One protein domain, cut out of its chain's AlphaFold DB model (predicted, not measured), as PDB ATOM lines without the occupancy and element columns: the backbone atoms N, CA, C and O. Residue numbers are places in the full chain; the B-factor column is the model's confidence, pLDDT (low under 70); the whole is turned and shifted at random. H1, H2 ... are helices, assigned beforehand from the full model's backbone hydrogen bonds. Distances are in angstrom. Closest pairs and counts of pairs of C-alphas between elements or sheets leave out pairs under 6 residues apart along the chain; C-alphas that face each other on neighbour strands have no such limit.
ATOM      1  N   GLN A   2      33.968   7.664  27.972       77.00
ATOM      2  CA  GLN A   2      32.884   7.597  26.970       77.00
ATOM      3  C   GLN A   2      32.999   8.651  25.853       77.00
ATOM      4  O   GLN A   2      32.942   8.299  24.683       77.00
ATOM      5  N   HIS A   3      33.281   9.910  26.199       79.88
ATOM      6  CA  HIS A   3      33.445  10.975  25.203       79.88
ATOM      7  C   HIS A   3      34.545  10.687  24.162       79.88
ATOM      8  O   HIS A   3      34.372  10.961  22.981       79.88
ATOM      9  N   SER A   4      35.667  10.089  24.580       84.44
ATOM     10  CA  SER A   4      36.754   9.722  23.662       84.44
ATOM     11  C   SER A   4      36.362   8.556  22.748       84.44
ATOM     12  O   SER A   4      36.739   8.552  21.581       84.44
ATOM     13  N   ILE A   5      35.568   7.604  23.252       87.38
ATOM     14  CA  ILE A   5      35.020   6.497  22.452       87.38
ATOM     15  C   ILE A   5      34.080   7.044  21.373       87.38
ATOM     16  O   ILE A   5      34.206   6.672  20.210       87.38
ATOM     17  N   GLU A   6      33.184   7.960  21.740       85.94
ATOM     18  CA  GLU A   6      32.213   8.567  20.820       85.94
ATOM     19  C   GLU A   6      32.885   9.450  19.754       85.94
ATOM     20  O   GLU A   6      32.461   9.463  18.602       85.94
ATOM     21  N   GLN A   7      33.975  10.143  20.092       88.81
ATOM     22  CA  GLN A   7      34.766  10.879  19.099       88.81
ATOM     23  C   GLN A   7      35.422   9.945  18.071       88.81
ATOM     24  O   GLN A   7      35.346  10.209  16.870       88.81
ATOM     25  N   SER A   8      36.040   8.850  18.526       91.50
ATOM     26  CA  SER A   8      36.644   7.853  17.632       91.50
ATOM     27  C   SER A   8      35.596   7.158  16.761       91.50
ATOM     28  O   SER A   8      35.815   6.969  15.566       91.50
ATOM     29  N   GLU A   9      34.433   6.828  17.327       93.69
ATOM     30  CA  GLU A   9      33.305   6.253  16.588       93.69
ATOM     31  C   GLU A   9      32.850   7.191  15.464       93.69
ATOM     32  O   GLU A   9      32.759   6.769  14.309       93.69
ATOM     33  N   LYS A  10      32.691   8.485  15.757       93.31
ATOM     34  CA  LYS A  10      32.291   9.488  14.763       93.31
ATOM     35  C   LYS A  10      33.299   9.612  13.619       93.31
ATOM     36  O   LYS A  10      32.901   9.784  12.459       93.31
ATOM     37  N   ALA A  11      34.593   9.515  13.925       95.38
ATOM     38  CA  ALA A  11      35.646   9.519  12.914       95.38
ATOM     39  C   ALA A  11      35.519   8.304  11.980       95.38
ATOM     40  O   ALA A  11      35.523   8.466  10.756       95.38
ATOM     41  N   TYR A  12      35.309   7.105  12.534       97.19
ATOM     42  CA  TYR A  12      35.098   5.907  11.723       97.19
ATOM     43  C   TYR A  12      33.794   5.953  10.922       97.19
ATOM     44  O   TYR A  12      33.824   5.611   9.745       97.19
ATOM     45  N   LYS A  13      32.677   6.437  11.482       95.62
ATOM     46  CA  LYS A  13      31.425   6.625  10.722       95.62
ATOM     47  C   LYS A  13      31.623   7.513   9.496       95.62
ATOM     48  O   LYS A  13      31.149   7.188   8.407       95.62
ATOM     49  N   THR A  14      32.338   8.622   9.674       96.69
ATOM     50  CA  THR A  14      32.644   9.561   8.586       96.69
ATOM     51  C   THR A  14      33.489   8.874   7.516       96.69
ATOM     52  O   THR A  14      33.105   8.849   6.349       96.69
ATOM     53  N   SER A  15      34.572   8.209   7.926       97.69
ATOM     54  CA  SER A  15      35.442   7.460   7.015       97.69
ATOM     55  C   SER A  15      34.711   6.319   6.293       97.69
ATOM     56  O   SER A  15      34.926   6.112   5.101       97.69
ATOM     57  N   ASN A  16      33.804   5.608   6.968       98.00
ATOM     58  CA  ASN A  16      33.001   4.536   6.377       98.00
ATOM     59  C   ASN A  16      32.091   5.066   5.274       98.00
ATOM     60  O   ASN A  16      32.034   4.472   4.201       98.00
ATOM     61  N   LYS A  17      31.418   6.196   5.514       97.75
ATOM     62  CA  LYS A  17      30.566   6.846   4.512       97.75
ATOM     63  C   LYS A  17      31.373   7.307   3.296       97.75
ATOM     64  O   LYS A  17      30.933   7.113   2.166       97.75
ATOM     65  N   GLU A  18      32.554   7.880   3.518       96.69
ATOM     66  CA  GLU A  18      33.456   8.289   2.435       96.69
ATOM     67  C   GLU A  18      33.948   7.095   1.607       96.69
ATOM     68  O   GLU A  18      33.893   7.139   0.382       96.69
ATOM     69  N   LEU A  19      34.408   6.020   2.256       96.44
ATOM     70  CA  LEU A  19      34.862   4.802   1.573       96.44
ATOM     71  C   LEU A  19      33.726   4.131   0.803       96.44
ATOM     72  O   LEU A  19      33.918   3.725  -0.339       96.44
ATOM     73  N   TRP A  20      32.541   4.046   1.408       96.75
ATOM     74  CA  TRP A  20      31.340   3.530   0.759       96.75
ATOM     75  C   TRP A  20      31.007   4.319  -0.516       96.75
ATOM     76  O   TRP A  20      30.837   3.713  -1.573       96.75
ATOM     77  N   GLY A  21      31.017   5.656  -0.448       84.06
ATOM     78  CA  GLY A  21      30.812   6.519  -1.617       84.06
ATOM     79  C   GLY A  21      31.864   6.288  -2.703       84.06
ATOM     80  O   GLY A  21      31.515   6.031  -3.850       84.06
ATOM     81  N   LYS A  22      33.148   6.248  -2.326       85.25
ATOM     82  CA  LYS A  22      34.248   5.981  -3.267       85.25
ATOM     83  C   LYS A  22      34.124   4.630  -3.970       85.25
ATOM     84  O   LYS A  22      34.438   4.542  -5.150       85.25
ATOM     85  N   ILE A  23      33.684   3.581  -3.272       85.31
ATOM     86  CA  ILE A  23      33.461   2.258  -3.879       85.31
ATOM     87  C   ILE A  23      32.334   2.329  -4.918       85.31
ATOM     88  O   ILE A  23      32.473   1.776  -6.011       85.31
ATOM     89  N   HIS A  24      31.247   3.040  -4.604       81.31
ATOM     90  CA  HIS A  24      30.130   3.255  -5.527       81.31
ATOM     91  C   HIS A  24      30.504   4.096  -6.742       81.31
ATOM     92  O   HIS A  24      30.070   3.776  -7.847       81.31
ATOM     93  N   ASP A  25      31.366   5.097  -6.577       79.62
ATOM     94  CA  ASP A  25      31.833   5.947  -7.677       79.62
ATOM     95  C   ASP A  25      32.586   5.156  -8.764       79.62
ATOM     96  O   ASP A  25      32.623   5.569  -9.926       79.62
ATOM     97  N   VAL A  26      33.146   3.985  -8.430       74.44
ATOM     98  CA  VAL A  26      33.743   3.067  -9.421       74.44
ATOM     99  C   VAL A  26      32.661   2.357 -10.257       74.44
ATOM    100  O   VAL A  26      32.882   1.964 -11.410       74.44
ATOM    101  N   GLY A  27      31.453   2.192  -9.713       69.38
ATOM    102  CA  GLY A  27      30.293   1.607 -10.387       69.38
ATOM    103  C   GLY A  27      30.438   0.115 -10.699       69.38
ATOM    104  O   GLY A  27      30.033  -0.331 -11.773       69.38
ATOM    105  N   ILE A  28      31.119  -0.648  -9.843       76.75
ATOM    106  CA  ILE A  28      31.229  -2.107  -9.979       76.75
ATOM    107  C   ILE A  28      30.180  -2.740  -9.069       76.75
ATOM    108  O   ILE A  28      30.402  -2.847  -7.866       76.75
ATOM    109  N   ASP A  29      29.072  -3.204  -9.649       81.25
ATOM    110  CA  ASP A  29      27.886  -3.662  -8.910       81.25
ATOM    111  C   ASP A  29      28.190  -4.691  -7.816       81.25
ATOM    112  O   ASP A  29      27.650  -4.607  -6.713       81.25
ATOM    113  N   SER A  30      29.087  -5.649  -8.078       82.81
ATOM    114  CA  SER A  30      29.473  -6.656  -7.082       82.81
ATOM    115  C   SER A  30      30.200  -6.045  -5.882       82.81
ATOM    116  O   SER A  30      29.983  -6.471  -4.750       82.81
ATOM    117  N   CYS A  31      31.050  -5.046  -6.116       86.19
ATOM    118  CA  CYS A  31      31.784  -4.341  -5.071       86.19
ATOM    119  C   CYS A  31      30.872  -3.372  -4.315       86.19
ATOM    120  O   CYS A  31      30.891  -3.368  -3.087       86.19
ATOM    121  N   SER A  32      30.026  -2.628  -5.030       87.12
ATOM    122  CA  SER A  32      28.967  -1.796  -4.451       87.12
ATOM    123  C   SER A  32      28.053  -2.614  -3.539       87.12
ATOM    124  O   SER A  32      27.857  -2.253  -2.385       87.12
ATOM    125  N   SER A  33      27.597  -3.785  -3.994       91.62
ATOM    126  CA  SER A  33      26.736  -4.675  -3.202       91.62
ATOM    127  C   SER A  33      27.423  -5.191  -1.932       91.62
ATOM    128  O   SER A  33      26.792  -5.319  -0.882       91.62
ATOM    129  N   GLN A  34      28.725  -5.494  -1.999       94.69
ATOM    130  CA  GLN A  34      29.498  -5.882  -0.814       94.69
ATOM    131  C   GLN A  34      29.667  -4.708   0.156       94.69
ATOM    132  O   GLN A  34      29.473  -4.885   1.361       94.69
ATOM    133  N   ALA A  35      29.973  -3.515  -0.359       96.12
ATOM    134  CA  ALA A  35      30.092  -2.303   0.440       96.12
ATOM    135  C   ALA A  35      28.769  -1.947   1.129       96.12
ATOM    136  O   ALA A  35      28.770  -1.703   2.334       96.12
ATOM    137  N   ASP A  36      27.644  -2.009   0.411       97.31
ATOM    138  CA  ASP A  36      26.293  -1.841   0.959       97.31
ATOM    139  C   ASP A  36      26.039  -2.835   2.087       97.31
ATOM    140  O   ASP A  36      25.618  -2.465   3.185       97.31
ATOM    141  N   SER A  37      26.349  -4.110   1.843       96.75
ATOM    142  CA  SER A  37      26.116  -5.157   2.828       96.75
ATOM    143  C   SER A  37      26.911  -4.960   4.121       96.75
ATOM    144  O   SER A  37      26.440  -5.406   5.167       96.75
ATOM    145  N   ILE A  38      28.102  -4.359   4.066       97.81
ATOM    146  CA  ILE A  38      28.923  -4.058   5.248       97.81
ATOM    147  C   ILE A  38      28.425  -2.775   5.917       97.81
ATOM    148  O   ILE A  38      28.164  -2.770   7.121       97.81
ATOM    149  N   TYR A  39      28.257  -1.709   5.134       97.94
ATOM    150  CA  TYR A  39      27.867  -0.388   5.617       97.94
ATOM    151  C   TYR A  39      26.510  -0.426   6.328       97.94
ATOM    152  O   TYR A  39      26.402  -0.007   7.481       97.94
ATOM    153  N   PHE A  40      25.487  -1.012   5.701       97.25
ATOM    154  CA  PHE A  40      24.156  -1.088   6.305       97.25
ATOM    155  C   PHE A  40      24.088  -2.064   7.483       97.25
ATOM    156  O   PHE A  40      23.293  -1.851   8.397       97.25
ATOM    157  N   ALA A  41      24.932  -3.103   7.518       96.06
ATOM    158  CA  ALA A  41      25.029  -3.963   8.696       96.06
ATOM    159  C   ALA A  41      25.591  -3.200   9.908       96.06
ATOM    160  O   ALA A  41      25.093  -3.379  11.018       96.06
ATOM    161  N   ALA A  42      26.577  -2.322   9.700       96.69
ATOM    162  CA  ALA A  42      27.095  -1.456  10.755       96.69
ATOM    163  C   ALA A  42      26.060  -0.407  11.192       96.69
ATOM    164  O   ALA A  42      25.812  -0.265  12.388       96.69
ATOM    165  N   GLU A  43      25.383   0.266  10.255       96.75
ATOM    166  CA  GLU A  43      24.341   1.246  10.600       96.75
ATOM    167  C   GLU A  43      23.182   0.620  11.392       96.75
ATOM    168  O   GLU A  43      22.665   1.244  12.319       96.75
ATOM    169  N   GLU A  44      22.812  -0.631  11.107       96.06
ATOM    170  CA  GLU A  44      21.782  -1.340  11.874       96.06
ATOM    171  C   GLU A  44      22.216  -1.599  13.326       96.06
ATOM    172  O   GLU A  44      21.425  -1.393  14.252       96.06
ATOM    173  N   VAL A  45      23.483  -1.977  13.556       95.25
ATOM    174  CA  VAL A  45      24.038  -2.078  14.919       95.25
ATOM    175  C   VAL A  45      23.973  -0.720  15.615       95.25
ATOM    176  O   VAL A  45      23.516  -0.632  16.753       95.25
ATOM    177  N   HIS A  46      24.368   0.357  14.932       95.31
ATOM    178  CA  HIS A  46      24.356   1.701  15.509       95.31
ATOM    179  C   HIS A  46      22.951   2.151  15.893       95.31
ATOM    180  O   HIS A  46      22.765   2.686  16.986       95.31
ATOM    181  N   ARG A  47      21.969   1.915  15.021       95.88
ATOM    182  CA  ARG A  47      20.563   2.247  15.261       95.88
ATOM    183  C   ARG A  47      20.039   1.559  16.521       95.88
ATOM    184  O   ARG A  47      19.427   2.211  17.363       95.88
ATOM    185  N   LEU A  48      20.301   0.259  16.660       94.69
ATOM    186  CA  LEU A  48      19.869  -0.529  17.817       94.69
ATOM    187  C   LEU A  48      20.583  -0.098  19.101       94.69
ATOM    188  O   LEU A  48      19.941   0.055  20.136       94.69
ATOM    189  N   VAL A  49      21.890   0.160  19.037       93.75
ATOM    190  CA  VAL A  49      22.640   0.623  20.208       93.75
ATOM    191  C   VAL A  49      22.209   2.023  20.651       93.75
ATOM    192  O   VAL A  49      22.022   2.240  21.846       93.75
ATOM    193  N   ASN A  50      22.003   2.965  19.726       94.50
ATOM    194  CA  ASN A  50      21.520   4.307  20.066       94.50
ATOM    195  C   ASN A  50      20.164   4.252  20.770       94.50
ATOM    196  O   ASN A  50      19.980   4.917  21.782       94.50
ATOM    197  N   ASN A  51      19.264   3.385  20.302       93.44
ATOM    198  CA  ASN A  51      17.968   3.183  20.938       93.44
ATOM    199  C   ASN A  51      18.094   2.696  22.397       93.44
ATOM    200  O   ASN A  51      17.353   3.164  23.260       93.44
ATOM    201  N   TYR A  52      19.046   1.807  22.700       92.19
ATOM    202  CA  TYR A  52      19.337   1.426  24.087       92.19
ATOM    203  C   TYR A  52      19.954   2.569  24.892       92.19
ATOM    204  O   TYR A  52      19.526   2.821  26.015       92.19
ATOM    205  N   LYS A  53      20.941   3.274  24.326       92.62
ATOM    206  CA  LYS A  53      21.619   4.385  25.007       92.62
ATOM    207  C   LYS A  53      20.639   5.493  25.395       92.62
ATOM    208  O   LYS A  53      20.677   5.952  26.531       92.62
ATOM    209  N   GLU A  54      19.752   5.883  24.481       93.31
ATOM    210  CA  GLU A  54      18.718   6.897  24.722       93.31
ATOM    211  C   GLU A  54      17.771   6.479  25.851       93.31
ATOM    212  O   GLU A  54      17.512   7.258  26.764       93.31
ATOM    213  N   GLN A  55      17.290   5.236  25.836       92.50
ATOM    214  CA  GLN A  55      16.379   4.741  26.868       92.50
ATOM    215  C   GLN A  55      17.044   4.645  28.246       92.50
ATOM    216  O   GLN A  55      16.448   5.075  29.228       92.50
ATOM    217  N   ILE A  56      18.282   4.146  28.326       91.25
ATOM    218  CA  ILE A  56      19.034   4.087  29.589       91.25
ATOM    219  C   ILE A  56      19.267   5.501  30.134       91.25
ATOM    220  O   ILE A  56      18.993   5.753  31.303       91.25
ATOM    221  N   ALA A  57      19.720   6.435  29.291       89.81
ATOM    222  CA  ALA A  57      19.986   7.812  29.707       89.81
ATOM    223  C   ALA A  57      18.719   8.552  30.177       89.81
ATOM    224  O   ALA A  57      18.789   9.362  31.099       89.81
ATOM    225  N   ASN A  58      17.562   8.253  29.576       90.62
ATOM    226  CA  ASN A  58      16.278   8.824  29.986       90.62
ATOM    227  C   ASN A  58      15.765   8.252  31.316       90.62
ATOM    228  O   ASN A  58      15.082   8.956  32.057       90.62
ATOM    229  N   LEU A  59      16.067   6.983  31.607       90.38
ATOM    230  CA  LEU A  59      15.631   6.302  32.830       90.38
ATOM    231  C   LEU A  59      16.562   6.561  34.022       90.38
ATOM    232  O   LEU A  59      16.104   6.556  35.161       90.38
ATOM    233  N   ASP A  60      17.849   6.814  33.778       89.62
ATOM    234  CA  ASP A  60      18.823   7.127  34.822       89.62
ATOM    235  C   ASP A  60      19.804   8.221  34.394       89.62
ATOM    236  O   ASP A  60      20.902   7.975  33.893       89.62
ATOM    237  N   ILE A  61      19.413   9.458  34.696       80.25
ATOM    238  CA  ILE A  61      20.209  10.662  34.439       80.25
ATOM    239  C   ILE A  61      21.491  10.675  35.292       80.25
ATOM    240  O   ILE A  61      22.500  11.251  34.887       80.25
ATOM    241  N   SER A  62      21.476  10.041  36.473       80.94
ATOM    242  CA  SER A  62      22.634  10.007  37.379       80.94
ATOM    243  C   SER A  62      23.740   9.067  36.895       80.94
ATOM    244  O   SER A  62      24.898   9.216  37.286       80.94
ATOM    245  N   GLY A  63      23.380   8.080  36.069       83.25
ATOM    246  CA  GLY A  63      24.280   7.039  35.584       83.25
ATOM    247  C   GLY A  63      24.682   5.995  36.637       83.25
ATOM    248  O   GLY A  63      25.527   5.146  36.343       83.25
ATOM    249  N   SER A  64      24.133   6.065  37.854       87.06
ATOM    250  CA  SER A  64      24.565   5.265  39.010       87.06
ATOM    251  C   SER A  64      23.675   4.058  39.314       87.06
ATOM    252  O   SER A  64      24.100   3.166  40.048       87.06
ATOM    253  N   ASN A  65      22.469   3.999  38.741       89.56
ATOM    254  CA  ASN A  65      21.530   2.908  38.967       89.56
ATOM    255  C   ASN A  65      22.026   1.633  38.268       89.56
ATOM    256  O   ASN A  65      22.360   1.648  37.085       89.56
ATOM    257  N   THR A  66      22.098   0.529  39.009       90.19
ATOM    258  CA  THR A  66      22.597  -0.764  38.519       90.19
ATOM    259  C   THR A  66      21.532  -1.648  37.888       90.19
ATOM    260  O   THR A  66      21.869  -2.659  37.272       90.19
ATOM    261  N   ASP A  67      20.262  -1.286  38.049       89.19
ATOM    262  CA  ASP A  67      19.126  -2.119  37.668       89.19
ATOM    263  C   ASP A  67      18.498  -1.624  36.360       89.19
ATOM    264  O   ASP A  67      18.070  -2.433  35.542       89.19
ATOM    265  N   VAL A  68      18.550  -0.315  36.082       89.50
ATOM    266  CA  VAL A  68      17.927   0.312  34.896       89.50
ATOM    267  C   VAL A  68      18.359  -0.328  33.576       89.50
ATOM    268  O   VAL A  68      17.516  -0.680  32.751       89.50
ATOM    269  N   ALA A  69      19.665  -0.502  33.356       86.38
ATOM    270  CA  ALA A  69      20.156  -1.103  32.118       86.38
ATOM    271  C   ALA A  69      19.750  -2.582  31.998       86.38
ATOM    272  O   ALA A  69      19.331  -3.020  30.926       86.38
ATOM    273  N   TYR A  70      19.835  -3.338  33.096       88.62
ATOM    274  CA  TYR A  70      19.471  -4.753  33.131       88.62
ATOM    275  C   TYR A  70      17.970  -4.967  32.900       88.62
ATOM    276  O   TYR A  70      17.586  -5.775  32.054       88.62
ATOM    277  N   GLU A  71      17.108  -4.222  33.592       89.31
ATOM    278  CA  GLU A  71      15.649  -4.296  33.447       89.31
ATOM    279  C   GLU A  71      15.199  -3.905  32.035       89.31
ATOM    280  O   GLU A  71      14.364  -4.580  31.427       89.31
ATOM    281  N   LEU A  72      15.795  -2.860  31.457       88.31
ATOM    282  CA  LEU A  72      15.496  -2.452  30.088       88.31
ATOM    283  C   LEU A  72      15.897  -3.532  29.069       88.31
ATOM    284  O   LEU A  72      15.115  -3.890  28.190       88.31
ATOM    285  N   ILE A  73      17.117  -4.059  29.172       84.50
ATOM    286  CA  ILE A  73      17.645  -5.034  28.205       84.50
ATOM    287  C   ILE A  73      16.940  -6.394  28.346       84.50
ATOM    288  O   ILE A  73      16.680  -7.055  27.335       84.50
ATOM    289  N   SER A  74      16.580  -6.793  29.568       85.19
ATOM    290  CA  SER A  74      15.838  -8.032  29.844       85.19
ATOM    291  C   SER A  74      14.369  -7.962  29.417       85.19
ATOM    292  O   SER A  74      13.841  -8.942  28.890       85.19
ATOM    293  N   SER A  75      13.710  -6.808  29.566       84.38
ATOM    294  CA  SER A  75      12.316  -6.614  29.137       84.38
ATOM    295  C   SER A  75      12.155  -6.472  27.617       84.38
ATOM    296  O   SER A  75      11.075  -6.729  27.082       84.38
ATOM    297  N   GLN A  76      13.225  -6.126  26.892       81.94
ATOM    298  CA  GLN A  76      13.222  -5.942  25.437       81.94
ATOM    299  C   GLN A  76      13.884  -7.095  24.668       81.94
ATOM    300  O   GLN A  76      14.707  -6.863  23.780       81.94
ATOM    301  N   ASP A  77      13.481  -8.343  24.936       75.94
ATOM    302  CA  ASP A  77      14.046  -9.548  24.290       75.94
ATOM    303  C   ASP A  77      14.108  -9.435  22.750       75.94
ATOM    304  O   ASP A  77      15.101  -9.804  22.122       75.94
ATOM    305  N   LYS A  78      13.098  -8.823  22.116       83.19
ATOM    306  CA  LYS A  78      13.091  -8.593  20.662       83.19
ATOM    307  C   LYS A  78      14.237  -7.686  20.190       83.19
ATOM    308  O   LYS A  78      14.864  -7.999  19.177       83.19
ATOM    309  N   ASN A  79      14.515  -6.590  20.897       83.81
ATOM    310  CA  ASN A  79      15.598  -5.666  20.541       83.81
ATOM    311  C   ASN A  79      16.968  -6.284  20.855       83.81
ATOM    312  O   ASN A  79      17.896  -6.135  20.060       83.81
ATOM    313  N   SER A  80      17.061  -7.071  21.930       83.88
ATOM    314  CA  SER A  80      18.291  -7.762  22.325       83.88
ATOM    315  C   SER A  80      18.667  -8.797  21.264       83.88
ATOM    316  O   SER A  80      19.789  -8.808  20.756       83.88
ATOM    317  N   ARG A  81      17.691  -9.592  20.805       85.62
ATOM    318  CA  ARG A  81      17.862 -10.516  19.670       85.62
ATOM    319  C   ARG A  81      18.172  -9.801  18.360       85.62
ATOM    320  O   ARG A  81      18.956 -10.322  17.563       85.62
ATOM    321  N   ALA A  82      17.574  -8.637  18.114       90.19
ATOM    322  CA  ALA A  82      17.873  -7.843  16.926       90.19
ATOM    323  C   ALA A  82      19.332  -7.365  16.933       90.19
ATOM    324  O   ALA A  82      20.005  -7.492  15.912       90.19
ATOM    325  N   LEU A  83      19.844  -6.900  18.077       90.56
ATOM    326  CA  LEU A  83      21.231  -6.454  18.220       90.56
ATOM    327  C   LEU A  83      22.222  -7.615  18.063       90.56
ATOM    328  O   LEU A  83      23.199  -7.491  17.321       90.56
ATOM    329  N   ILE A  84      21.931  -8.767  18.673       88.75
ATOM    330  CA  ILE A  84      22.684 -10.015  18.462       88.75
ATOM    331  C   ILE A  84      22.725 -10.357  16.967       88.75
ATOM    332  O   ILE A  84      23.786 -10.559  16.383       88.75
ATOM    333  N   THR A  85      21.569 -10.340  16.305       90.56
ATOM    334  CA  THR A  85      21.470 -10.659  14.876       90.56
ATOM    335  C   THR A  85      22.236  -9.657  14.009       90.56
ATOM    336  O   THR A  85      22.912 -10.057  13.061       90.56
ATOM    337  N   ALA A  86      22.137  -8.359  14.305       92.81
ATOM    338  CA  ALA A  86      22.815  -7.302  13.560       92.81
ATOM    339  C   ALA A  86      24.340  -7.415  13.687       92.81
ATOM    340  O   ALA A  86      25.047  -7.385  12.680       92.81
ATOM    341  N   THR A  87      24.844  -7.643  14.901       92.75
ATOM    342  CA  THR A  87      26.280  -7.832  15.145       92.75
ATOM    343  C   THR A  87      26.811  -9.111  14.492       92.75
ATOM    344  O   THR A  87      27.877  -9.076  13.876       92.75
ATOM    345  N   SER A  88      26.073 -10.228  14.543       91.38
ATOM    346  CA  SER A  88      26.439 -11.463  13.829       91.38
ATOM    347  C   SER A  88      26.465 -11.274  12.314       91.38
ATOM    348  O   SER A  88      27.395 -11.740  11.654       91.38
ATOM    349  N   LYS A  89      25.479 -10.560  11.754       93.88
ATOM    350  CA  LYS A  89      25.461 -10.214  10.328       93.88
ATOM    351  C   LYS A  89      26.691  -9.399   9.954       93.88
ATOM    352  O   LYS A  89      27.352  -9.768   8.990       93.88
ATOM    353  N   LEU A  90      27.017  -8.347  10.706       95.75
ATOM    354  CA  LEU A  90      28.196  -7.524  10.433       95.75
ATOM    355  C   LEU A  90      29.470  -8.377  10.408       95.75
ATOM    356  O   LEU A  90      30.157  -8.389   9.391       95.75
ATOM    357  N   VAL A  91      29.723  -9.159  11.464       94.38
ATOM    358  CA  VAL A  91      30.909 -10.032  11.545       94.38
ATOM    359  C   VAL A  91      30.985 -10.981  10.350       94.38
ATOM    360  O   VAL A  91      32.023 -11.055   9.690       94.38
ATOM    361  N   TYR A  92      29.877 -11.647  10.014       94.00
ATOM    362  CA  TYR A  92      29.818 -12.530   8.854       94.00
ATOM    363  C   TYR A  92      30.152 -11.792   7.552       94.00
ATOM    364  O   TYR A  92      31.017 -12.244   6.807       94.00
ATOM    365  N   ARG A  93      29.539 -10.632   7.283       94.25
ATOM    366  CA  ARG A  93      29.804  -9.865   6.052       94.25
ATOM    367  C   ARG A  93      31.259  -9.426   5.952       94.25
ATOM    368  O   ARG A  93      31.843  -9.530   4.881       94.25
ATOM    369  N   THR A  94      31.848  -8.997   7.063       94.56
ATOM    370  CA  THR A  94      33.250  -8.567   7.095       94.56
ATOM    371  C   THR A  94      34.236  -9.723   6.934       94.56
ATOM    372  O   THR A  94      35.282  -9.531   6.331       94.56
ATOM    373  N   SER A  95      33.879 -10.945   7.352       92.44
ATOM    374  CA  SER A  95      34.715 -12.139   7.128       92.44
ATOM    375  C   SER A  95      34.810 -12.581   5.664       92.44
ATOM    376  O   SER A  95      35.661 -13.397   5.325       92.44
ATOM    377  N   LEU A  96      33.945 -12.057   4.788       92.12
ATOM    378  CA  LEU A  96      33.986 -12.346   3.353       92.12
ATOM    379  C   LEU A  96      34.989 -11.458   2.603       92.12
ATOM    380  O   LEU A  96      35.209 -11.671   1.411       92.12
ATOM    381  N   ILE A  97      35.574 -10.458   3.269       92.44
ATOM    382  CA  ILE A  97      36.537  -9.535   2.671       92.44
ATOM    383  C   ILE A  97      37.955 -10.011   2.969       92.44
ATOM    384  O   ILE A  97      38.327 -10.203   4.123       92.44
ATOM    385  N   ALA A  98      38.762 -10.159   1.919       89.25
ATOM    386  CA  ALA A  98      40.184 -10.429   2.069       89.25
ATOM    387  C   ALA A  98      40.899  -9.180   2.609       89.25
ATOM    388  O   ALA A  98      40.788  -8.096   2.032       89.25
ATOM    389  N   VAL A  99      41.649  -9.344   3.696       90.69
ATOM    390  CA  VAL A  99      42.439  -8.279   4.325       90.69
ATOM    391  C   VAL A  99      43.881  -8.737   4.538       90.69
ATOM    392  O   VAL A  99      44.170  -9.930   4.547       90.69
ATOM    393  N   GLU A 100      44.804  -7.788   4.690       86.12
ATOM    394  CA  GLU A 100      46.209  -8.092   4.992       86.12
ATOM    395  C   GLU A 100      46.352  -8.747   6.378       86.12
ATOM    396  O   GLU A 100      45.626  -8.397   7.308       86.12
ATOM    397  N   ASP A 101      47.327  -9.648   6.556       83.00
ATOM    398  CA  ASP A 101      47.511 -10.442   7.788       83.00
ATOM    399  C   ASP A 101      47.573  -9.605   9.079       83.00
ATOM    400  O   ASP A 101      47.095 -10.016  10.142       83.00
ATOM    401  N   ASN A 102      48.168  -8.412   9.010       83.25
ATOM    402  CA  ASN A 102      48.247  -7.488  10.143       83.25
ATOM    403  C   ASN A 102      46.872  -6.905  10.519       83.25
ATOM    404  O   ASN A 102      46.600  -6.705  11.704       83.25
ATOM    405  N   GLN A 103      46.001  -6.670   9.538       90.31
ATOM    406  CA  GLN A 103      44.624  -6.221   9.728       90.31
ATOM    407  C   GLN A 103      43.705  -7.382  10.115       90.31
ATOM    408  O   GLN A 103      42.820  -7.183  10.943       90.31
ATOM    409  N   GLN A 104      43.953  -8.597   9.615       90.25
ATOM    410  CA  GLN A 104      43.165  -9.784   9.962       90.25
ATOM    411  C   GLN A 104      43.159 -10.025  11.474       90.25
ATOM    412  O   GLN A 104      42.096 -10.148  12.074       90.25
ATOM    413  N   LYS A 105      44.328  -9.972  12.129       91.31
ATOM    414  CA  LYS A 105      44.420 -10.115  13.596       91.31
ATOM    415  C   LYS A 105      43.599  -9.061  14.340       91.31
ATOM    416  O   LYS A 105      42.991  -9.354  15.371       91.31
ATOM    417  N   ARG A 106      43.581  -7.824  13.830       93.25
ATOM    418  CA  ARG A 106      42.779  -6.739  14.405       93.25
ATOM    419  C   ARG A 106      41.290  -7.003  14.202       93.25
ATOM    420  O   ARG A 106      40.540  -6.880  15.165       93.25
ATOM    421  N   MET A 107      40.875  -7.419  13.007       93.00
ATOM    422  CA  MET A 107      39.490  -7.795  12.718       93.00
ATOM    423  C   MET A 107      39.017  -8.958  13.584       93.00
ATOM    424  O   MET A 107      37.933  -8.872  14.150       93.00
ATOM    425  N   ASP A 108      39.836  -9.994  13.763       90.88
ATOM    426  CA  ASP A 108      39.509 -11.134  14.618       90.88
ATOM    427  C   ASP A 108      39.326 -10.693  16.073       90.88
ATOM    428  O   ASP A 108      38.379 -11.108  16.741       90.88
ATOM    429  N   SER A 109      40.194  -9.801  16.563       91.50
ATOM    430  CA  SER A 109      40.050  -9.214  17.897       91.50
ATOM    431  C   SER A 109      38.765  -8.392  18.027       91.50
ATOM    432  O   SER A 109      38.068  -8.543  19.025       91.50
ATOM    433  N   LEU A 110      38.433  -7.551  17.045       92.94
ATOM    434  CA  LEU A 110      37.207  -6.744  17.053       92.94
ATOM    435  C   LEU A 110      35.960  -7.629  16.987       92.94
ATOM    436  O   LEU A 110      35.046  -7.474  17.792       92.94
ATOM    437  N   ALA A 111      35.947  -8.614  16.088       90.44
ATOM    438  CA  ALA A 111      34.870  -9.586  15.971       90.44
ATOM    439  C   ALA A 111      34.685 -10.374  17.275       90.44
ATOM    440  O   ALA A 111      33.555 -10.591  17.700       90.44
ATOM    441  N   ASN A 112      35.776 -10.760  17.945       86.75
ATOM    442  CA  ASN A 112      35.716 -11.433  19.243       86.75
ATOM    443  C   ASN A 112      35.253 -10.514  20.384       86.75
ATOM    444  O   ASN A 112      34.559 -10.978  21.284       86.75
ATOM    445  N   ASN A 113      35.569  -9.221  20.351       85.62
ATOM    446  CA  ASN A 113      35.044  -8.286  21.345       85.62
ATOM    447  C   ASN A 113      33.535  -8.080  21.159       85.62
ATOM    448  O   ASN A 113      32.777  -8.172  22.125       85.62
ATOM    449  N   ILE A 114      33.082  -7.933  19.911       84.44
ATOM    450  CA  ILE A 114      31.657  -7.846  19.569       84.44
ATOM    451  C   ILE A 114      30.945  -9.185  19.841       84.44
ATOM    452  O   ILE A 114      29.756  -9.190  20.150       84.44
ATOM    453  N   LYS A 115      31.648 -10.331  19.834       71.38
ATOM    454  CA  LYS A 115      31.075 -11.631  20.239       71.38
ATOM    455  C   LYS A 115      30.553 -11.654  21.672       71.38
ATOM    456  O   LYS A 115      29.665 -12.454  21.939       71.38
ATOM    457  N   SER A 116      31.029 -10.781  22.566       65.50
ATOM    458  CA  SER A 116      30.418 -10.624  23.899       65.50
ATOM    459  C   SER A 116      28.938 -10.214  23.818       65.50
ATOM    460  O   SER A 116      28.141 -10.606  24.663       65.50
ATOM    461  N   VAL A 117      28.553  -9.516  22.743       63.41
ATOM    462  CA  VAL A 117      27.160  -9.218  22.387       63.41
ATOM    463  C   VAL A 117      26.492 -10.396  21.683       63.41
ATOM    464  O   VAL A 117      25.307 -10.600  21.876       63.41
ATOM    465  N   GLN A 118      27.231 -11.196  20.907       63.41
ATOM    466  CA  GLN A 118      26.715 -12.364  20.164       63.41
ATOM    467  C   GLN A 118      26.491 -13.617  21.026       63.41
ATOM    468  O   GLN A 118      26.145 -14.676  20.495       63.41
ATOM    469  N   LEU A 119      26.706 -13.523  22.339       62.09
ATOM    470  CA  LEU A 119      26.356 -14.582  23.277       62.09
ATOM    471  C   LEU A 119      24.846 -14.875  23.206       62.09
ATOM    472  O   LEU A 119      24.055 -14.056  22.731       62.09
ATOM    473  N   HIS A 120      24.419 -16.053  23.675       68.81
ATOM    474  CA  HIS A 120      22.987 -16.361  23.757       68.81
ATOM    475  C   HIS A 120      22.229 -15.217  24.461       68.81
ATOM    476  O   HIS A 120      22.785 -14.644  25.399       68.81
ATOM    477  N   PRO A 121      20.969 -14.906  24.084       70.50
ATOM    478  CA  PRO A 121      20.236 -13.761  24.635       70.50
ATOM    479  C   PRO A 121      20.307 -13.645  26.163       70.50
ATOM    480  O   PRO A 121      20.539 -12.558  26.677       70.50
ATOM    481  N   GLY A 122      20.228 -14.769  26.887       75.19
ATOM    482  CA  GLY A 122      20.380 -14.790  28.345       75.19
ATOM    483  C   GLY A 122      21.763 -14.352  28.845       75.19
ATOM    484  O   GLY A 122      21.850 -13.605  29.806       75.19
ATOM    485  N   GLN A 123      22.848 -14.749  28.180       78.25
ATOM    486  CA  GLN A 123      24.211 -14.337  28.545       78.25
ATOM    487  C   GLN A 123      24.479 -12.865  28.216       78.25
ATOM    488  O   GLN A 123      25.149 -12.179  28.985       78.25
ATOM    489  N   PHE A 124      23.931 -12.368  27.102       81.62
ATOM    490  CA  PHE A 124      23.978 -10.943  26.779       81.62
ATOM    491  C   PHE A 124      23.243 -10.116  27.843       81.62
ATOM    492  O   PHE A 124      23.814  -9.164  28.366       81.62
ATOM    493  N   ILE A 125      22.027 -10.520  28.226       82.62
ATOM    494  CA  ILE A 125      21.240  -9.857  29.277       82.62
ATOM    495  C   ILE A 125      21.988  -9.876  30.621       82.62
ATOM    496  O   ILE A 125      22.158  -8.828  31.244       82.62
ATOM    497  N   GLU A 126      22.493 -11.037  31.047       85.38
ATOM    498  CA  GLU A 126      23.212 -11.175  32.322       85.38
ATOM    499  C   GLU A 126      24.497 -10.336  32.383       85.38
ATOM    500  O   GLU A 126      24.902  -9.934  33.471       85.38
ATOM    501  N   SER A 127      25.108  -9.992  31.243       85.88
ATOM    502  CA  SER A 127      26.298  -9.129  31.215       85.88
ATOM    503  C   SER A 127      26.051  -7.697  31.715       85.88
ATOM    504  O   SER A 127      27.007  -6.998  32.045       85.88
ATOM    505  N   PHE A 128      24.786  -7.271  31.813       87.38
ATOM    506  CA  PHE A 128      24.394  -5.962  32.349       87.38
ATOM    507  C   PHE A 128      23.907  -6.020  33.797       87.38
ATOM    508  O   PHE A 128      23.607  -4.983  34.387       87.38
ATOM    509  N   LYS A 129      23.829  -7.211  34.394       89.31
ATOM    510  CA  LYS A 129      23.357  -7.365  35.766       89.31
ATOM    511  C   LYS A 129      24.342  -6.724  36.741       89.31
ATOM    512  O   LYS A 129      25.540  -6.987  36.680       89.31
ATOM    513  N   HIS A 130      23.828  -5.899  37.651       89.81
ATOM    514  CA  HIS A 130      24.627  -5.122  38.608       89.81
ATOM    515  C   HIS A 130      25.620  -4.139  37.959       89.81
ATOM    516  O   HIS A 130      26.537  -3.655  38.625       89.81
ATOM    517  N   VAL A 131      25.452  -3.823  36.671       89.38
ATOM    518  CA  VAL A 131      26.281  -2.839  35.971       89.38
ATOM    519  C   VAL A 131      25.595  -1.476  36.066       89.38
ATOM    520  O   VAL A 131      24.469  -1.342  35.589       89.38
ATOM    521  N   PRO A 132      26.251  -0.444  36.630       91.94
ATOM    522  CA  PRO A 132      25.700   0.909  36.634       91.94
ATOM    523  C   PRO A 132      25.371   1.386  35.216       91.94
ATOM    524  O   PRO A 132      26.124   1.092  34.283       91.94
ATOM    525  N   SER A 133      24.315   2.185  35.049       90.94
ATOM    526  CA  SER A 133      23.903   2.748  33.755       90.94
ATOM    527  C   SER A 133      25.064   3.382  32.980       90.94
ATOM    528  O   SER A 133      25.205   3.145  31.783       90.94
ATOM    529  N   ALA A 134      25.967   4.109  33.646       88.44
ATOM    530  CA  ALA A 134      27.164   4.668  33.012       88.44
ATOM    531  C   ALA A 134      28.106   3.589  32.437       88.44
ATOM    532  O   ALA A 134      28.671   3.758  31.354       88.44
ATOM    533  N   GLY A 135      28.256   2.460  33.133       89.88
ATOM    534  CA  GLY A 135      29.002   1.297  32.651       89.88
ATOM    535  C   GLY A 135      28.319   0.632  31.456       89.88
ATOM    536  O   GLY A 135      28.978   0.329  30.463       89.88
ATOM    537  N   ALA A 136      26.992   0.489  31.501       90.56
ATOM    538  CA  ALA A 136      26.210  -0.042  30.389       90.56
ATOM    539  C   ALA A 136      26.325   0.842  29.134       90.56
ATOM    540  O   ALA A 136      26.591   0.340  28.040       90.56
ATOM    541  N   LEU A 137      26.212   2.166  29.293       91.75
ATOM    542  CA  LEU A 137      26.409   3.145  28.221       91.75
ATOM    543  C   LEU A 137      27.822   3.071  27.630       91.75
ATOM    544  O   LEU A 137      27.984   3.163  26.409       91.75
ATOM    545  N   ALA A 138      28.846   2.870  28.464       90.75
ATOM    546  CA  ALA A 138      30.219   2.690  28.005       90.75
ATOM    547  C   ALA A 138      30.393   1.394  27.192       90.75
ATOM    548  O   ALA A 138      30.999   1.433  26.120       90.75
ATOM    549  N   THR A 139      29.820   0.275  27.649       90.12
ATOM    550  CA  THR A 139      29.817  -1.006  26.919       90.12
ATOM    551  C   THR A 139      29.130  -0.870  25.565       90.12
ATOM    552  O   THR A 139      29.705  -1.226  24.541       90.12
ATOM    553  N   LEU A 140      27.938  -0.275  25.531       91.75
ATOM    554  CA  LEU A 140      27.198  -0.016  24.297       91.75
ATOM    555  C   LEU A 140      27.989   0.883  23.332       91.75
ATOM    556  O   LEU A 140      28.119   0.575  22.149       91.75
ATOM    557  N   SER A 141      28.606   1.950  23.839       93.19
ATOM    558  CA  SER A 141      29.444   2.842  23.025       93.19
ATOM    559  C   SER A 141      30.670   2.121  22.456       93.19
ATOM    560  O   SER A 141      31.069   2.373  21.320       93.19
ATOM    561  N   LYS A 142      31.250   1.181  23.212       92.50
ATOM    562  CA  LYS A 142      32.343   0.333  22.731       92.50
ATOM    563  C   LYS A 142      31.891  -0.578  21.585       92.50
ATOM    564  O   LYS A 142      32.610  -0.682  20.599       92.50
ATOM    565  N   VAL A 143      30.691  -1.157  21.661       92.75
ATOM    566  CA  VAL A 143      30.120  -1.966  20.566       92.75
ATOM    567  C   VAL A 143      29.978  -1.144  19.282       92.75
ATOM    568  O   VAL A 143      30.315  -1.644  18.209       92.75
ATOM    569  N   GLN A 144      29.533   0.115  19.369       93.88
ATOM    570  CA  GLN A 144      29.454   1.013  18.203       93.88
ATOM    571  C   GLN A 144      30.834   1.310  17.618       93.88
ATOM    572  O   GLN A 144      31.026   1.193  16.408       93.88
ATOM    573  N   LEU A 145      31.804   1.641  18.475       95.44
ATOM    574  CA  LEU A 145      33.178   1.899  18.054       95.44
ATOM    575  C   LEU A 145      33.773   0.692  17.321       95.44
ATOM    576  O   LEU A 145      34.274   0.831  16.208       95.44
ATOM    577  N   GLU A 146      33.691  -0.493  17.924       95.19
ATOM    578  CA  GLU A 146      34.265  -1.713  17.352       95.19
ATOM    579  C   GLU A 146      33.551  -2.121  16.059       95.19
ATOM    580  O   GLU A 146      34.203  -2.546  15.107       95.19
ATOM    581  N   SER A 147      32.228  -1.934  15.981       96.12
ATOM    582  CA  SER A 147      31.450  -2.181  14.758       96.12
ATOM    583  C   SER A 147      31.850  -1.225  13.633       96.12
ATOM    584  O   SER A 147      32.012  -1.644  12.486       96.12
ATOM    585  N   SER A 148      32.062   0.051  13.963       97.19
ATOM    586  CA  SER A 148      32.536   1.059  13.015       97.19
ATOM    587  C   SER A 148      33.940   0.770  12.511       97.19
ATOM    588  O   SER A 148      34.180   0.874  11.309       97.19
ATOM    589  N   GLU A 149      34.856   0.395  13.402       97.31
ATOM    590  CA  GLU A 149      36.230   0.052  13.044       97.31
ATOM    591  C   GLU A 149      36.275  -1.213  12.172       97.31
ATOM    592  O   GLU A 149      36.957  -1.235  11.149       97.31
ATOM    593  N   LEU A 150      35.491  -2.240  12.515       96.44
ATOM    594  CA  LEU A 150      35.399  -3.478  11.738       96.44
ATOM    595  C   LEU A 150      34.878  -3.219  10.313       96.44
ATOM    596  O   LEU A 150      35.446  -3.720   9.334       96.44
ATOM    597  N   ALA A 151      33.837  -2.393  10.184       97.69
ATOM    598  CA  ALA A 151      33.346  -1.940   8.886       97.69
ATOM    599  C   ALA A 151      34.403  -1.118   8.134       97.69
ATOM    600  O   ALA A 151      34.581  -1.318   6.933       97.69
ATOM    601  N   ASN A 152      35.153  -0.258   8.829       98.12
ATOM    602  CA  ASN A 152      36.189   0.578   8.226       98.12
ATOM    603  C   ASN A 152      37.314  -0.240   7.604       98.12
ATOM    604  O   ASN A 152      37.644  -0.038   6.436       98.12
ATOM    605  N   ILE A 153      37.868  -1.193   8.356       97.31
ATOM    606  CA  ILE A 153      38.941  -2.068   7.870       97.31
ATOM    607  C   ILE A 153      38.464  -2.838   6.632       97.31
ATOM    608  O   ILE A 153      39.184  -2.922   5.635       97.31
ATOM    609  N   SER A 154      37.228  -3.338   6.669       97.31
ATOM    610  CA  SER A 154      36.636  -4.110   5.573       97.31
ATOM    611  C   SER A 154      36.407  -3.255   4.325       97.31
ATOM    612  O   SER A 154      36.841  -3.626   3.238       97.31
ATOM    613  N   LEU A 155      35.787  -2.078   4.467       97.38
ATOM    614  CA  LEU A 155      35.555  -1.149   3.357       97.38
ATOM    615  C   LEU A 155      36.871  -0.637   2.768       97.38
ATOM    616  O   LEU A 155      37.008  -0.557   1.551       97.38
ATOM    617  N   LYS A 156      37.865  -0.340   3.609       96.44
ATOM    618  CA  LYS A 156      39.189   0.100   3.158       96.44
ATOM    619  C   LYS A 156      39.912  -0.995   2.379       96.44
ATOM    620  O   LYS A 156      40.526  -0.706   1.357       96.44
ATOM    621  N   SER A 157      39.826  -2.238   2.844       95.38
ATOM    622  CA  SER A 157      40.434  -3.384   2.163       95.38
ATOM    623  C   SER A 157      39.741  -3.664   0.834       95.38
ATOM    624  O   SER A 157      40.416  -3.775  -0.184       95.38
ATOM    625  N   LEU A 158      38.404  -3.648   0.814       93.81
ATOM    626  CA  LEU A 158      37.615  -3.756  -0.412       93.81
ATOM    627  C   LEU A 158      37.980  -2.651  -1.412       93.81
ATOM    628  O   LEU A 158      38.270  -2.942  -2.569       93.81
ATOM    629  N   TYR A 159      38.033  -1.396  -0.964       91.12
ATOM    630  CA  TYR A 159      38.418  -0.265  -1.806       91.12
ATOM    631  C   TYR A 159      39.844  -0.413  -2.353       91.12
ATOM    632  O   TYR A 159      40.058  -0.251  -3.549       91.12
ATOM    633  N   ARG A 160      40.811  -0.835  -1.531       89.12
ATOM    634  CA  ARG A 160      42.185  -1.092  -1.987       89.12
ATOM    635  C   ARG A 160      42.266  -2.237  -3.000       89.12
ATOM    636  O   ARG A 160      43.037  -2.155  -3.959       89.12
ATOM    637  N   SER A 161      41.482  -3.299  -2.817       84.19
ATOM    638  CA  SER A 161      41.364  -4.372  -3.811       84.19
ATOM    639  C   SER A 161      40.806  -3.844  -5.130       84.19
ATOM    640  O   SER A 161      41.300  -4.233  -6.186       84.19
ATOM    641  N   ILE A 162      39.835  -2.925  -5.084       78.81
ATOM    642  CA  ILE A 162      39.313  -2.248  -6.276       78.81
ATOM    643  C   ILE A 162      40.391  -1.381  -6.922       78.81
ATOM    644  O   ILE A 162      40.604  -1.522  -8.117       78.81
ATOM    645  N   GLU A 163      41.114  -0.553  -6.168       77.12
ATOM    646  CA  GLU A 163      42.199   0.283  -6.709       77.12
ATOM    647  C   GLU A 163      43.301  -0.557  -7.368       77.12
ATOM    648  O   GLU A 163      43.849  -0.175  -8.400       77.12
ATOM    649  N   THR A 164      43.596  -1.730  -6.803       73.88
ATOM    650  CA  THR A 164      44.591  -2.660  -7.355       73.88
ATOM    651  C   THR A 164      44.075  -3.364  -8.612       73.88
ATOM    652  O   THR A 164      44.820  -3.535  -9.575       73.88
ATOM    653  N   ALA A 165      42.810  -3.790  -8.615       66.06
ATOM    654  CA  ALA A 165      42.202  -4.507  -9.734       66.06
ATOM    655  C   ALA A 165      41.767  -3.581 -10.884       66.06
ATOM    656  O   ALA A 165      41.720  -4.017 -12.032       66.06
ATOM    657  N   TYR A 166      41.465  -2.316 -10.579       61.88
ATOM    658  CA  TYR A 166      40.966  -1.291 -11.495       61.88
ATOM    659  C   TYR A 166      41.687   0.048 -11.268       61.88
ATOM    660  O   TYR A 166      41.059   1.026 -10.853       61.88
TER     661      TYR A 166
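Overview. This is residues 2 to 166 of the 269 residues of an uncharacterized protein of Pedobacter sp (UniProt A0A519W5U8). An elongated up-and-down bundle of five helices has the long H7 as its core, with H1, H2, H4 and H5 packed round it, each running against the one before. The short H3 and H6 sit at the end where H2 ends and H7 begins; H1 and H2 form a splayed hairpin. The 165 printed residues hold seven named helices, H1 to H7, and no named strand: all helix. The whole is compact, with a radius of gyration of the C-alphas of 16.7 A, and spans 54 by 28 by 27 A.

Along the chain. H1, residues 2 to 26, begins at C-alpha 2 (32.884, 7.597, 26.970) and is 36.7 A long. H2, residues 29 to 59, is 44.6 A long. H3 is residues 68 to 75, H4 residues 77 to 95, 27.0 A, H5 residues 101 to 114 and H6 residues 121 to 126. H7, residues 133 to 165, is 47.7 A long and ends at C-alpha 165 (42.202, -4.507, -9.734).

Arrangement. H7 is the hub, touching five helices. H1 touches it, C-alphas of Glu 9 and Leu 145 closest at 4.6 A. H2 touches it at a shallow tilt of 10 degrees, His 46 and Gln 144 closest, C-alphas 5.8 A apart. H4, with residues 87 to 94 alone, touches H7, closest C-alphas Thr 94 and Ser 154, 5.8 A. H5 touches H7, closest C-alphas Leu 110 and Glu 146, 5.8 A. H3 and H6 touch, closest C-alphas Ser 74 and Ile 125, 5.7 A. H1 and H4 are apart. Every O i to N i+4 pair is within hydrogen-bond range in H3, H4, H6 and H7; H1 has 20 of 21, H2 26 of 27, H5 9 of 10.

Size, cuts and confidence. The C-alphas farthest apart, Asn 65 and Tyr 166, are 54.2 A apart. The printed part has no cut and no long link. The pLDDT is under 70 at residues 27, 116 to 120 and 165 to 166.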